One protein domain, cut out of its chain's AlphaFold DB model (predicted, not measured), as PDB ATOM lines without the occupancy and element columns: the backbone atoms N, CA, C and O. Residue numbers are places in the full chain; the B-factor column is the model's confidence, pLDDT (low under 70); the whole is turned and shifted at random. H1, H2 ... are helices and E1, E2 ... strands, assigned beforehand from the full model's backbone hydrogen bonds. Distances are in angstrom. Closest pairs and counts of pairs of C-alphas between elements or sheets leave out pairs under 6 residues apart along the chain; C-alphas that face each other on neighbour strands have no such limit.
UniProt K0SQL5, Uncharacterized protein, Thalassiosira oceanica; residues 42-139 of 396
ATOM      1  N   LEU A  42     -33.191 -43.549   7.525       78.75
ATOM      2  CA  LEU A  42     -32.404 -43.623   6.290       78.75
ATOM      3  C   LEU A  42     -31.526 -42.375   6.071       78.75
ATOM      4  O   LEU A  42     -30.460 -42.482   5.469       78.75
ATOM      5  N   ASN A  43     -31.960 -41.205   6.554       80.25
ATOM      6  CA  ASN A  43     -31.176 -39.965   6.530       80.25
ATOM      7  C   ASN A  43     -30.147 -39.882   7.668       80.25
ATOM      8  O   ASN A  43     -29.183 -39.120   7.565       80.25
ATOM      9  N   ASN A  44     -30.324 -40.641   8.755       76.19
ATOM     10  CA  ASN A  44     -29.314 -40.761   9.800       76.19
ATOM     11  C   ASN A  44     -28.049 -41.386   9.197       76.19
ATOM     12  O   ASN A  44     -28.138 -42.286   8.369       76.19
ATOM     13  N   THR A  45     -26.863 -40.915   9.585       69.81
ATOM     14  CA  THR A  45     -25.562 -41.397   9.093       69.81
ATOM     15  C   THR A  45     -24.917 -42.442  10.008       69.81
ATOM     16  O   THR A  45     -23.937 -43.076   9.613       69.81
ATOM     17  N   ALA A  46     -25.480 -42.687  11.194       75.44
ATOM     18  CA  ALA A  46     -25.022 -43.724  12.114       75.44
ATOM     19  C   ALA A  46     -25.368 -45.134  11.608       75.44
ATOM     20  O   ALA A  46     -26.390 -45.353  10.957       75.44
ATOM     21  N   ASP A  47     -24.513 -46.118  11.877       71.56
ATOM     22  CA  ASP A  47     -24.859 -47.521  11.620       71.56
ATOM     23  C   ASP A  47     -26.064 -47.935  12.494       71.56
ATOM     24  O   ASP A  47     -26.066 -47.612  13.685       71.56
ATOM     25  N   PRO A  48     -27.067 -48.652  11.943       72.19
ATOM     26  CA  PRO A  48     -28.219 -49.110  12.716       72.19
ATOM     27  C   PRO A  48     -27.794 -49.977  13.901       72.19
ATOM     28  O   PRO A  48     -26.907 -50.834  13.779       72.19
ATOM     29  N   THR A  49     -28.431 -49.765  15.049       76.50
ATOM     30  CA  THR A  49     -28.176 -50.566  16.248       76.50
ATOM     31  C   THR A  49     -28.815 -51.956  16.117       76.50
ATOM     32  O   THR A  49     -29.730 -52.151  15.315       76.50
ATOM     33  N   PRO A  50     -28.394 -52.954  16.917       71.88
ATOM     34  CA  PRO A  50     -29.087 -54.241  16.970       71.88
ATOM     35  C   PRO A  50     -30.575 -54.128  17.331       71.88
ATOM     36  O   PRO A  50     -31.375 -54.930  16.865       71.88
ATOM     37  N   GLU A  51     -30.956 -53.127  18.125       75.81
ATOM     38  CA  GLU A  51     -32.356 -52.854  18.460       75.81
ATOM     39  C   GLU A  51     -33.147 -52.382  17.232       75.81
ATOM     40  O   GLU A  51     -34.271 -52.835  17.012       75.81
ATOM     41  N   ASP A  52     -32.537 -51.570  16.364       73.12
ATOM     42  CA  ASP A  52     -33.150 -51.141  15.103       73.12
ATOM     43  C   ASP A  52     -33.415 -52.307  14.144       73.12
ATOM     44  O   ASP A  52     -34.414 -52.288  13.429       73.12
ATOM     45  N   LEU A  53     -32.593 -53.363  14.183       70.12
ATOM     46  CA  LEU A  53     -32.802 -54.582  13.387       70.12
ATOM     47  C   LEU A  53     -34.039 -55.379  13.824       70.12
ATOM     48  O   LEU A  53     -34.587 -56.143  13.032       70.12
ATOM     49  N   THR A  54     -34.483 -55.212  15.072       70.06
ATOM     50  CA  THR A  54     -35.676 -55.902  15.601       70.06
ATOM     51  C   THR A  54     -36.984 -55.181  15.289       70.06
ATOM     52  O   THR A  54     -38.064 -55.760  15.445       70.06
ATOM     53  N   LYS A  55     -36.907 -53.928  14.826       77.06
ATOM     54  CA  LYS A  55     -38.068 -53.154  14.382       77.06
ATOM     55  C   LYS A  55     -38.565 -53.684  13.036       77.06
ATOM     56  O   LYS A  55     -37.840 -54.348  12.295       77.06
ATOM     57  N   ALA A  56     -39.821 -53.376  12.717       77.19
ATOM     58  CA  ALA A  56     -40.377 -53.665  11.400       77.19
ATOM     59  C   ALA A  56     -39.453 -53.105  10.305       77.19
ATOM     60  O   ALA A  56     -39.069 -51.940  10.366       77.19
ATOM     61  N   GLU A  57     -39.099 -53.955   9.343       83.50
ATOM     62  CA  GLU A  57     -38.253 -53.654   8.183       83.50
ATOM     63  C   GLU A  57     -36.803 -53.275   8.537       83.50
ATOM     64  O   GLU A  57     -36.080 -52.758   7.691       83.50
ATOM     65  N   GLY A  58     -36.340 -53.534   9.767       81.56
ATOM     66  CA  GLY A  58     -35.003 -53.133  10.223       81.56
ATOM     67  C   GLY A  58     -33.851 -53.710   9.389       81.56
ATOM     68  O   GLY A  58     -32.857 -53.027   9.126       81.56
ATOM     69  N   ASP A  59     -33.997 -54.944   8.911       81.69
ATOM     70  CA  ASP A  59     -33.046 -55.612   8.021       81.69
ATOM     71  C   ASP A  59     -32.988 -54.946   6.633       81.69
ATOM     72  O   ASP A  59     -31.901 -54.685   6.102       81.69
ATOM     73  N   LEU A  60     -34.154 -54.598   6.080       85.12
ATOM     74  CA  LEU A  60     -34.301 -53.875   4.817       85.12
ATOM     75  C   LEU A  60     -33.740 -52.458   4.916       85.12
ATOM     76  O   LEU A  60     -32.941 -52.053   4.072       85.12
ATOM     77  N   LEU A  61     -34.100 -51.718   5.966       84.50
ATOM     78  CA  LEU A  61     -33.600 -50.367   6.209       84.50
ATOM     79  C   LEU A  61     -32.077 -50.367   6.351       84.50
ATOM     80  O   LEU A  61     -31.408 -49.502   5.794       84.50
ATOM     81  N   THR A  62     -31.501 -51.373   7.010       82.75
ATOM     82  CA  THR A  62     -30.042 -51.510   7.128       82.75
ATOM     83  C   THR A  62     -29.377 -51.755   5.774       82.75
ATOM     84  O   THR A  62     -28.372 -51.111   5.452       82.75
ATOM     85  N   ALA A  63     -29.943 -52.646   4.956       85.94
ATOM     86  CA  ALA A  63     -29.446 -52.913   3.609       85.94
ATOM     87  C   ALA A  63     -29.505 -51.668   2.708       85.94
ATOM     88  O   ALA A  63     -28.517 -51.336   2.043       85.94
ATOM     89  N   ILE A  64     -30.636 -50.956   2.722       85.25
ATOM     90  CA  ILE A  64     -30.853 -49.730   1.947       85.25
ATOM     91  C   ILE A  64     -29.865 -48.654   2.391       85.25
ATOM     92  O   ILE A  64     -29.133 -48.127   1.558       85.25
ATOM     93  N   THR A  65     -29.773 -48.384   3.692       81.50
ATOM     94  CA  THR A  65     -28.861 -47.386   4.261       81.50
ATOM     95  C   THR A  65     -27.419 -47.612   3.813       81.50
ATOM     96  O   THR A  65     -26.752 -46.687   3.352       81.50
ATOM     97  N   ARG A  66     -26.920 -48.850   3.892       80.44
ATOM     98  CA  ARG A  66     -25.540 -49.162   3.488       80.44
ATOM     99  C   ARG A  66     -25.331 -49.017   1.983       80.44
ATOM    100  O   ARG A  66     -24.304 -48.482   1.566       80.44
ATOM    101  N   SER A  67     -26.302 -49.457   1.185       84.00
ATOM    102  CA  SER A  67     -26.247 -49.362  -0.277       84.00
ATOM    103  C   SER A  67     -26.269 -47.905  -0.744       84.00
ATOM    104  O   SER A  67     -25.426 -47.500  -1.542       84.00
ATOM    105  N   LEU A  68     -27.174 -47.093  -0.188       82.31
ATOM    106  CA  LEU A  68     -27.287 -45.671  -0.498       82.31
ATOM    107  C   LEU A  68     -26.041 -44.900  -0.068       82.31
ATOM    108  O   LEU A  68     -25.510 -44.145  -0.872       82.31
ATOM    109  N   ARG A  69     -25.515 -45.129   1.141       77.06
ATOM    110  CA  ARG A  69     -24.294 -44.450   1.611       77.06
ATOM    111  C   ARG A  69     -23.070 -44.790   0.768       77.06
ATOM    112  O   ARG A  69     -22.254 -43.913   0.505       77.06
ATOM    113  N   SER A  70     -22.938 -46.049   0.346       80.19
ATOM    114  CA  SER A  70     -21.810 -46.469  -0.489       80.19
ATOM    115  C   SER A  70     -21.835 -45.820  -1.872       80.19
ATOM    116  O   SER A  70     -20.771 -45.597  -2.442       80.19
ATOM    117  N   ALA A  71     -23.021 -45.562  -2.429       83.69
ATOM    118  CA  ALA A  71     -23.172 -45.036  -3.783       83.69
ATOM    119  C   ALA A  71     -23.352 -43.507  -3.829       83.69
ATOM    120  O   ALA A  71     -22.893 -42.862  -4.769       83.69
ATOM    121  N   PHE A  72     -23.998 -42.920  -2.817       85.12
ATOM    122  CA  PHE A  72     -24.450 -41.526  -2.799       85.12
ATOM    123  C   PHE A  72     -24.301 -40.896  -1.397       85.12
ATOM    124  O   PHE A  72     -25.288 -40.713  -0.682       85.12
ATOM    125  N   PRO A  73     -23.083 -40.508  -0.982       77.50
ATOM    126  CA  PRO A  73     -22.815 -40.028   0.380       77.50
ATOM    127  C   PRO A  73     -23.523 -38.712   0.753       77.50
ATOM    128  O   PRO A  73     -23.689 -38.433   1.934       77.50
ATOM    129  N   ASN A  74     -23.959 -37.922  -0.234       83.00
ATOM    130  CA  ASN A  74     -24.636 -36.632  -0.035       83.00
ATOM    131  C   ASN A  74     -26.141 -36.682  -0.366       83.00
ATOM    132  O   ASN A  74     -26.752 -35.646  -0.630       83.00
ATOM    133  N   LEU A  75     -26.735 -37.877  -0.431       84.44
ATOM    134  CA  LEU A  75     -28.154 -38.041  -0.740       84.44
ATOM    135  C   LEU A  75     -29.017 -37.641   0.461       84.44
ATOM    136  O   LEU A  75     -28.812 -38.134   1.565       84.44
ATOM    137  N   SER A  76     -30.017 -36.792   0.226       83.38
ATOM    138  CA  SER A  76     -31.074 -36.501   1.196       83.38
ATOM    139  C   SER A  76     -32.385 -37.095   0.702       83.38
ATOM    140  O   SER A  76     -32.787 -36.874  -0.442       83.38
ATOM    141  N   LEU A  77     -33.046 -37.864   1.561       85.81
ATOM    142  CA  LEU A  77     -34.330 -38.487   1.278       85.81
ATOM    143  C   LEU A  77     -35.465 -37.642   1.845       85.81
ATOM    144  O   LEU A  77     -35.397 -37.138   2.966       85.81
ATOM    145  N   LYS A  78     -36.547 -37.536   1.078       85.50
ATOM    146  CA  LYS A  78     -37.752 -36.799   1.453       85.50
ATOM    147  C   LYS A  78     -38.959 -37.720   1.356       85.50
ATOM    148  O   LYS A  78     -39.143 -38.402   0.352       85.50
ATOM    149  N   HIS A  79     -39.806 -37.702   2.380       87.06
ATOM    150  CA  HIS A  79     -41.093 -38.388   2.326       87.06
ATOM    151  C   HIS A  79     -42.076 -37.602   1.447       87.06
ATOM    152  O   HIS A  79     -42.382 -36.442   1.734       87.06
ATOM    153  N   VAL A  80     -42.612 -38.252   0.414       87.25
ATOM    154  CA  VAL A  80     -43.743 -37.747  -0.375       87.25
ATOM    155  C   VAL A  80     -44.995 -38.503   0.061       87.25
ATOM    156  O   VAL A  80     -45.015 -39.729   0.111       87.25
ATOM    157  N   ARG A  81     -46.052 -37.772   0.426       83.25
ATOM    158  CA  ARG A  81     -47.285 -38.375   0.943       83.25
ATOM    159  C   ARG A  81     -48.027 -39.113  -0.175       83.25
ATOM    160  O   ARG A  81     -48.380 -38.498  -1.169       83.25
ATOM    161  N   GLY A  82     -48.362 -40.384   0.038       81.62
ATOM    162  CA  GLY A  82     -49.165 -41.160  -0.916       81.62
ATOM    163  C   GLY A  82     -50.677 -40.873  -0.894       81.62
ATOM    164  O   GLY A  82     -51.201 -40.197   0.001       81.62
ATOM    165  N   HIS A  83     -51.390 -41.471  -1.856       77.25
ATOM    166  CA  HIS A  83     -52.854 -41.443  -2.010       77.25
ATOM    167  C   HIS A  83     -53.457 -40.044  -2.213       77.25
ATOM    168  O   HIS A  83     -54.594 -39.787  -1.796       77.25
ATOM    169  N   GLN A  84     -52.724 -39.137  -2.856       82.50
ATOM    170  CA  GLN A  84     -53.198 -37.766  -3.074       82.50
ATOM    171  C   GLN A  84     -54.291 -37.699  -4.153       82.50
ATOM    172  O   GLN A  84     -55.149 -36.814  -4.109       82.50
ATOM    173  N   LEU A  85     -54.384 -38.730  -5.006       85.38
ATOM    174  CA  LEU A  85     -55.469 -38.913  -5.978       85.38
ATOM    175  C   LEU A  85     -56.871 -39.052  -5.367       85.38
ATOM    176  O   LEU A  85     -57.874 -38.923  -6.066       85.38
ATOM    177  N   ARG A  86     -56.986 -39.300  -4.054       82.44
ATOM    178  CA  ARG A  86     -58.297 -39.370  -3.381       82.44
ATOM    179  C   ARG A  86     -59.020 -38.027  -3.338       82.44
ATOM    180  O   ARG A  86     -60.238 -38.016  -3.172       82.44
ATOM    181  N   THR A  87     -58.277 -36.927  -3.402       81.56
ATOM    182  CA  THR A  87     -58.798 -35.566  -3.217       81.56
ATOM    183  C   THR A  87     -58.388 -34.606  -4.327       81.56
ATOM    184  O   THR A  87     -58.985 -33.541  -4.440       81.56
ATOM    185  N   THR A  88     -57.393 -34.964  -5.140       85.38
ATOM    186  CA  THR A  88     -56.804 -34.086  -6.155       85.38
ATOM    187  C   THR A  88     -56.586 -34.874  -7.440       85.38
ATOM    188  O   THR A  88     -56.038 -35.969  -7.394       85.38
ATOM    189  N   ALA A  89     -57.028 -34.350  -8.586       89.44
ATOM    190  CA  ALA A  89     -56.777 -34.995  -9.876       89.44
ATOM    191  C   ALA A  89     -55.274 -35.020 -10.200       89.44
ATOM    192  O   ALA A  89     -54.541 -34.135  -9.755       89.44
ATOM    193  N   TYR A  90     -54.832 -36.013 -10.975       91.31
ATOM    194  CA  TYR A  90     -53.415 -36.241 -11.277       91.31
ATOM    195  C   TYR A  90     -52.731 -35.002 -11.869       91.31
ATOM    196  O   TYR A  90     -51.657 -34.625 -11.412       91.31
ATOM    197  N   GLU A  91     -53.383 -34.313 -12.812       93.94
ATOM    198  CA  GLU A  91     -52.792 -33.144 -13.482       93.94
ATOM    199  C   GLU A  91     -52.575 -31.960 -12.525       93.94
ATOM    200  O   GLU A  91     -51.773 -31.072 -12.800       93.94
ATOM    201  N   ASN A  92     -53.277 -31.962 -11.387       93.75
ATOM    202  CA  ASN A  92     -53.202 -30.932 -10.355       93.75
ATOM    203  C   ASN A  92     -52.240 -31.298  -9.211       93.75
ATOM    204  O   ASN A  92     -52.107 -30.535  -8.252       93.75
ATOM    205  N   LEU A  93     -51.596 -32.467  -9.266       92.31
ATOM    206  CA  LEU A  93     -50.545 -32.841  -8.325       92.31
ATOM    207  C   LEU A  93     -49.245 -32.103  -8.665       92.31
ATOM    208  O   LEU A  93     -48.956 -31.830  -9.829       92.31
ATOM    209  N   ASN A  94     -48.430 -31.803  -7.650       93.62
ATOM    210  CA  ASN A  94     -47.074 -31.318  -7.897       93.62
ATOM    211  C   ASN A  94     -46.208 -32.435  -8.511       93.62
ATOM    212  O   ASN A  94     -46.563 -33.612  -8.462       93.62
ATOM    213  N   PHE A  95     -45.060 -32.071  -9.079       93.50
ATOM    214  CA  PHE A  95     -44.216 -33.022  -9.804       93.50
ATOM    215  C   PHE A  95     -43.766 -34.224  -8.949       93.50
ATOM    216  O   PHE A  95     -43.850 -35.362  -9.398       93.50
ATOM    217  N   GLU A  96     -43.355 -33.995  -7.697       92.50
ATOM    218  CA  GLU A  96     -42.954 -35.071  -6.774       92.50
ATOM    219  C   GLU A  96     -44.101 -36.063  -6.505       92.50
ATOM    220  O   GLU A  96     -43.886 -37.272  -6.449       92.50
ATOM    221  N   ALA A  97     -45.327 -35.558  -6.354       90.94
ATOM    222  CA  ALA A  97     -46.519 -36.364  -6.134       90.94
ATOM    223  C   ALA A  97     -46.925 -37.159  -7.378       90.94
ATOM    224  O   ALA A  97     -47.312 -38.316  -7.245       90.94
ATOM    225  N   GLN A  98     -46.797 -36.572  -8.572       94.06
ATOM    226  CA  GLN A  98     -47.004 -37.286  -9.836       94.06
ATOM    227  C   GLN A  98     -46.042 -38.476  -9.949       94.06
ATOM    228  O   GLN A  98     -46.490 -39.609 -10.102       94.06
ATOM    229  N   LEU A  99     -44.740 -38.246  -9.722       93.25
ATOM    230  CA  LEU A  99     -43.733 -39.314  -9.712       93.25
ATOM    231  C   LEU A  99     -44.031 -40.400  -8.670       93.25
ATOM    232  O   LEU A  99     -43.820 -41.581  -8.932       93.25
ATOM    233  N   ASN A 100     -44.516 -40.023  -7.486       91.81
ATOM    234  CA  ASN A 100     -44.885 -40.995  -6.462       91.81
ATOM    235  C   ASN A 100     -46.056 -41.892  -6.908       91.81
ATOM    236  O   ASN A 100     -46.017 -43.098  -6.671       91.81
ATOM    237  N   GLU A 101     -47.083 -41.328  -7.550       91.38
ATOM    238  CA  GLU A 101     -48.211 -42.109  -8.082       91.38
ATOM    239  C   GLU A 101     -47.774 -43.015  -9.249       91.38
ATOM    240  O   GLU A 101     -48.190 -44.173  -9.305       91.38
ATOM    241  N   ASP A 102     -46.875 -42.544 -10.120       92.19
ATOM    242  CA  ASP A 102     -46.289 -43.353 -11.198       92.19
ATOM    243  C   ASP A 102     -45.475 -44.535 -10.646       92.19
ATOM    244  O   ASP A 102     -45.640 -45.678 -11.085       92.19
ATOM    245  N   CYS A 103     -44.636 -44.290  -9.634       91.81
ATOM    246  CA  CYS A 103     -43.874 -45.329  -8.941       91.81
ATOM    247  C   CYS A 103     -44.791 -46.361  -8.267       91.81
ATOM    248  O   CYS A 103     -44.553 -47.562  -8.382       91.81
ATOM    249  N   ASP A 104     -45.853 -45.919  -7.588       89.38
ATOM    250  CA  ASP A 104     -46.824 -46.807  -6.937       89.38
ATOM    251  C   ASP A 104     -47.616 -47.639  -7.965       89.38
ATOM    252  O   ASP A 104     -47.864 -48.832  -7.760       89.38
ATOM    253  N   ALA A 105     -47.966 -47.052  -9.115       88.19
ATOM    254  CA  ALA A 105     -48.587 -47.772 -10.223       88.19
ATOM    255  C   ALA A 105     -47.654 -48.851 -10.797       88.19
ATOM    256  O   ALA A 105     -48.075 -50.003 -10.950       88.19
ATOM    257  N   ALA A 106     -46.386 -48.508 -11.047       91.00
ATOM    258  CA  ALA A 106     -45.374 -49.441 -11.533       91.00
ATOM    259  C   ALA A 106     -45.103 -50.571 -10.526       91.00
ATOM    260  O   ALA A 106     -45.084 -51.742 -10.906       91.00
ATOM    261  N   ALA A 107     -44.982 -50.251  -9.233       87.50
ATOM    262  CA  ALA A 107     -44.795 -51.238  -8.172       87.50
ATOM    263  C   ALA A 107     -45.982 -52.210  -8.087       87.50
ATOM    264  O   ALA A 107     -45.796 -53.426  -8.063       87.50
ATOM    265  N   LYS A 108     -47.223 -51.704  -8.127       86.25
ATOM    266  CA  LYS A 108     -48.429 -52.551  -8.155       86.25
ATOM    267  C   LYS A 108     -48.498 -53.430  -9.396       86.25
ATOM    268  O   LYS A 108     -48.999 -54.550  -9.309       86.25
ATOM    269  N   GLN A 109     -48.063 -52.924 -10.548       87.88
ATOM    270  CA  GLN A 109     -47.991 -53.718 -11.767       87.88
ATOM    271  C   GLN A 109     -46.969 -54.844 -11.611       87.88
ATOM    272  O   GLN A 109     -47.336 -55.995 -11.831       87.88
ATOM    273  N   ALA A 110     -45.756 -54.527 -11.148       86.88
ATOM    274  CA  ALA A 110     -44.707 -55.505 -10.885       86.88
ATOM    275  C   ALA A 110     -45.200 -56.606  -9.937       86.88
ATOM    276  O   ALA A 110     -45.183 -57.772 -10.316       86.88
ATOM    277  N   MET A 111     -45.786 -56.239  -8.789       83.94
ATOM    278  CA  MET A 111     -46.361 -57.188  -7.823       83.94
ATOM    279  C   MET A 111     -47.437 -58.109  -8.419       83.94
ATOM    280  O   MET A 111     -47.631 -59.221  -7.939       83.94
ATOM    281  N   ARG A 112     -48.193 -57.648  -9.424       82.00
ATOM    282  CA  ARG A 112     -49.228 -58.461 -10.088       82.00
ATOM    283  C   ARG A 112     -48.657 -59.400 -11.143       82.00
ATOM    284  O   ARG A 112     -49.280 -60.415 -11.435       82.00
ATOM    285  N   THR A 113     -47.544 -59.020 -11.761       82.38
ATOM    286  CA  THR A 113     -46.885 -59.788 -12.826       82.38
ATOM    287  C   THR A 113     -45.796 -60.719 -12.308       82.38
ATOM    288  O   THR A 113     -45.402 -61.641 -13.017       82.38
ATOM    289  N   GLU A 114     -45.292 -60.474 -11.101       77.06
ATOM    290  CA  GLU A 114     -44.223 -61.256 -10.504       77.06
ATOM    291  C   GLU A 114     -44.726 -62.654 -10.134       77.06
ATOM    292  O   GLU A 114     -45.717 -62.833  -9.424       77.06
ATOM    293  N   VAL A 115     -44.035 -63.667 -10.654       70.31
ATOM    294  CA  VAL A 115     -44.291 -65.061 -10.302       70.31
ATOM    295  C   VAL A 115     -43.588 -65.326  -8.981       70.31
ATOM    296  O   VAL A 115     -42.362 -65.245  -8.903       70.31
ATOM    297  N   LEU A 116     -44.358 -65.663  -7.945       65.62
ATOM    298  CA  LEU A 116     -43.800 -66.088  -6.664       65.62
ATOM    299  C   LEU A 116     -42.883 -67.292  -6.894       65.62
ATOM    300  O   LEU A 116     -43.333 -68.369  -7.290       65.62
ATOM    301  N   THR A 117     -41.586 -67.100  -6.670       61.97
ATOM    302  CA  THR A 117     -40.624 -68.199  -6.745       61.97
ATOM    303  C   THR A 117     -40.793 -69.094  -5.520       61.97
ATOM    304  O   THR A 117     -40.963 -68.616  -4.401       61.97
ATOM    305  N   SER A 118     -40.767 -70.414  -5.718       65.50
ATOM    306  CA  SER A 118     -40.859 -71.381  -4.615       65.50
ATOM    307  C   SER A 118     -39.548 -71.521  -3.837       65.50
ATOM    308  O   SER A 118     -39.500 -72.241  -2.842       65.50
ATOM    309  N   SER A 119     -38.474 -70.882  -4.303       78.12
ATOM    310  CA  SER A 119     -37.144 -70.912  -3.705       78.12
ATOM    311  C   SER A 119     -36.936 -69.747  -2.749       78.12
ATOM    312  O   SER A 119     -37.329 -68.620  -3.043       78.12
ATOM    313  N   ARG A 120     -36.232 -70.007  -1.646       82.94
ATOM    314  CA  ARG A 120     -35.770 -68.968  -0.724       82.94
ATOM    315  C   ARG A 120     -35.011 -67.865  -1.486       82.94
ATOM    316  O   ARG A 120     -34.042 -68.197  -2.177       82.94
ATOM    317  N   PRO A 121     -35.388 -66.580  -1.348       81.50
ATOM    318  CA  PRO A 121     -34.660 -65.503  -2.000       81.50
ATOM    319  C   PRO A 121     -33.267 -65.354  -1.384       81.50
ATOM    320  O   PRO A 121     -33.076 -65.579  -0.184       81.50
ATOM    321  N   ALA A 122     -32.291 -64.976  -2.212       85.75
ATOM    322  CA  ALA A 122     -30.934 -64.718  -1.747       85.75
ATOM    323  C   ALA A 122     -30.936 -63.612  -0.674       85.75
ATOM    324  O   ALA A 122     -31.733 -62.674  -0.778       85.75
ATOM    325  N   PRO A 123     -30.053 -63.695   0.339       85.25
ATOM    326  CA  PRO A 123     -29.937 -62.643   1.332       85.25
ATOM    327  C   PRO A 123     -29.658 -61.284   0.697       85.25
ATOM    328  O   PRO A 123     -28.803 -61.158  -0.184       85.25
ATOM    329  N   ILE A 124     -30.360 -60.257   1.169       85.69
ATOM    330  CA  ILE A 124     -30.181 -58.893   0.681       85.69
ATOM    331  C   ILE A 124     -28.827 -58.391   1.173       85.69
ATOM    332  O   ILE A 124     -28.550 -58.367   2.377       85.69
ATOM    333  N   SER A 125     -27.975 -57.977   0.236       84.62
ATOM    334  CA  SER A 125     -26.653 -57.444   0.556       84.62
ATOM    335  C   SER A 125     -26.762 -56.257   1.519       84.62
ATOM    336  O   SER A 125     -27.556 -55.344   1.318       84.62
ATOM    337  N   GLY A 126     -25.968 -56.277   2.590       82.31
ATOM    338  CA  GLY A 126     -25.950 -55.219   3.603       82.31
ATOM    339  C   GLY A 126     -26.946 -55.381   4.759       82.31
ATOM    340  O   GLY A 126     -26.765 -54.705   5.762       82.31
ATOM    341  N   SER A 127     -27.913 -56.300   4.693       78.94
ATOM    342  CA  SER A 127     -28.921 -56.513   5.758       78.94
ATOM    343  C   SER A 127     -28.356 -57.007   7.101       78.94
ATOM    344  O   SER A 127     -29.004 -56.859   8.132       78.94
ATOM    345  N   ARG A 128     -27.131 -57.560   7.110       80.31
ATOM    346  CA  ARG A 128     -26.436 -58.237   8.234       80.31
ATOM    347  C   ARG A 128     -27.126 -59.506   8.739       80.31
ATOM    348  O   ARG A 128     -26.466 -60.536   8.833       80.31
ATOM    349  N   ALA A 129     -28.414 -59.442   9.052       82.81
ATOM    350  CA  ALA A 129     -29.221 -60.563   9.507       82.81
ATOM    351  C   ALA A 129     -30.622 -60.468   8.900       82.81
ATOM    352  O   ALA A 129     -31.191 -59.384   8.829       82.81
ATOM    353  N   GLN A 130     -31.175 -61.605   8.483       86.88
ATOM    354  CA  GLN A 130     -32.531 -61.702   7.944       86.88
ATOM    355  C   GLN A 130     -33.193 -62.964   8.475       86.88
ATOM    356  O   GLN A 130     -32.573 -64.035   8.485       86.88
ATOM    357  N   LEU A 131     -34.447 -62.845   8.908       87.19
ATOM    358  CA  LEU A 131     -35.229 -63.996   9.332       87.19
ATOM    359  C   LEU A 131     -35.908 -64.627   8.120       87.19
ATOM    360  O   LEU A 131     -36.610 -63.966   7.357       87.19
ATOM    361  N   TYR A 132     -35.736 -65.936   7.997       89.94
ATOM    362  CA  TYR A 132     -36.477 -66.749   7.052       89.94
ATOM    363  C   TYR A 132     -37.246 -67.807   7.821       89.94
ATOM    364  O   TYR A 132     -36.669 -68.503   8.659       89.94
ATOM    365  N   LEU A 133     -38.533 -67.922   7.520       89.38
ATOM    366  CA  LEU A 133     -39.359 -69.048   7.930       89.38
ATOM    367  C   LEU A 133     -39.676 -69.818   6.650       89.38
ATOM    368  O   LEU A 133     -40.298 -69.282   5.731       89.38
ATOM    369  N   ASP A 134     -39.146 -71.035   6.554       85.69
ATOM    370  CA  ASP A 134     -39.086 -71.813   5.316       85.69
ATOM    371  C   ASP A 134     -38.419 -71.022   4.168       85.69
ATOM    372  O   ASP A 134     -37.266 -70.596   4.277       85.69
ATOM    373  N   ASN A 135     -39.142 -70.805   3.065       86.31
ATOM    374  CA  ASN A 135     -38.675 -70.050   1.900       86.31
ATOM    375  C   ASN A 135     -39.157 -68.589   1.895       86.31
ATOM    376  O   ASN A 135     -38.948 -67.884   0.909       86.31
ATOM    377  N   LEU A 136     -39.783 -68.123   2.981       85.50
ATOM    378  CA  LEU A 136     -40.337 -66.776   3.092       85.50
ATOM    379  C   LEU A 136     -39.450 -65.898   3.973       85.50
ATOM    380  O   LEU A 136     -39.138 -66.243   5.115       85.50
ATOM    381  N   MET A 137     -39.054 -64.745   3.436       87.56
ATOM    382  CA  MET A 137     -38.379 -63.705   4.206       87.56
ATOM    383  C   MET A 137     -39.402 -62.996   5.095       87.56
ATOM    384  O   MET A 137     -40.410 -62.486   4.606       87.56
ATOM    385  N   VAL A 138     -39.130 -62.952   6.395       88.12
ATOM    386  CA  VAL A 138     -39.924 -62.200   7.366       88.12
ATOM    387  C   VAL A 138     -39.227 -60.870   7.588       88.12
ATOM    388  O   VAL A 138     -38.156 -60.837   8.182       88.12
ATOM    389  N   SER A 139     -39.831 -59.785   7.111       85.31
ATOM    390  CA  SER A 139     -39.328 -58.420   7.312       85.31
ATOM    391  C   SER A 139     -40.093 -57.656   8.394       85.31
ATOM    392  O   SER A 139     -39.658 -56.600   8.837       85.31
TER     393      SER A 139
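Overview. This is residues 42 to 139 of the 396 residues of an uncharacterized protein of Thalassiosira oceanica (UniProt K0SQL5). What would one see first? The chain makes a loose, open ring round an empty middle, with the long helix H3 along one side and the helices H2 and H1 with the small strand hairpin E1 and E2 on the other. Two long stretches with no named element, residues 72 to 94 and 114 to 130, join the sides. What is it made of? The printed part has 98 residues with three named helices and two named strands, in the order H1, H2, H3, E1, E2; the sheet is E1 - E2, antiparallel, and the class is mostly helix, though under half of the residues are in named elements. How large is it? It is loose, with a radius of gyration of the C-alphas of 16.7 A and spans of 43 by 36 by 23 A.

Arrangement. How do the strands pair? E1, residues 131 to 133, and E2, residues 136 to 138, form an antiparallel hairpin with 137 degrees between their directions. C-alphas 132 and 137 face each other at 4.6 A; N 133 and O 136, 3.0 A apart, and N 138 and O 131, 2.9 A apart, are within hydrogen-bond range. How do the helices stand? H1, residues 50 to 54, and H2, residues 58 to 71, only just touch, with 3 pairs of C-alphas within 8 A, and only at the corner by their link; H2 does so with residues 58 to 62 alone, and the closest C-alphas are those of Leu 53 and Asp 59, 5.5 A apart. H3, residues 95 to 113, touches no helix and is apart from E2, while H1 and H2 are apart from both strands. What of the helix backbones? Every O i to N i+4 pair is within hydrogen-bond range in H2 and H3, while H1 has 0 of 1 such pairs but 2 of 2 O i to N i+3 pairs.

Along the chain. Where is the sheet? E1 starts with C-alpha 131 at (-35.229, -63.996, 9.332) and E2 ends with C-alpha 138 at (-39.924, -62.200, 7.366); they measure 6.7 A and 6.3 A. Where are the helices? H3 measures 27.1 A from C-alpha 95 at (-44.216, -33.022, -9.804) to C-alpha 113, H2 20.0 A from C-alpha 58 to C-alpha 71, and H1 6.9 A from C-alpha 50 to C-alpha 54.

Size, cuts and confidence. How far does it reach? The two C-alphas farthest apart, those of Asn 92 and Asp 134, are 46.0 A apart. Which links are long? The links H2 to H3, 23 residues, and H3 to E1, 17 residues, are long; residues 105 to 116, of which 105 to 113 belong to H3, stand free. Where is confidence low? The mean pLDDT of the printed part is 83.1, with residue 45 and residues 116 to 118 under 70; the printed part has no cut.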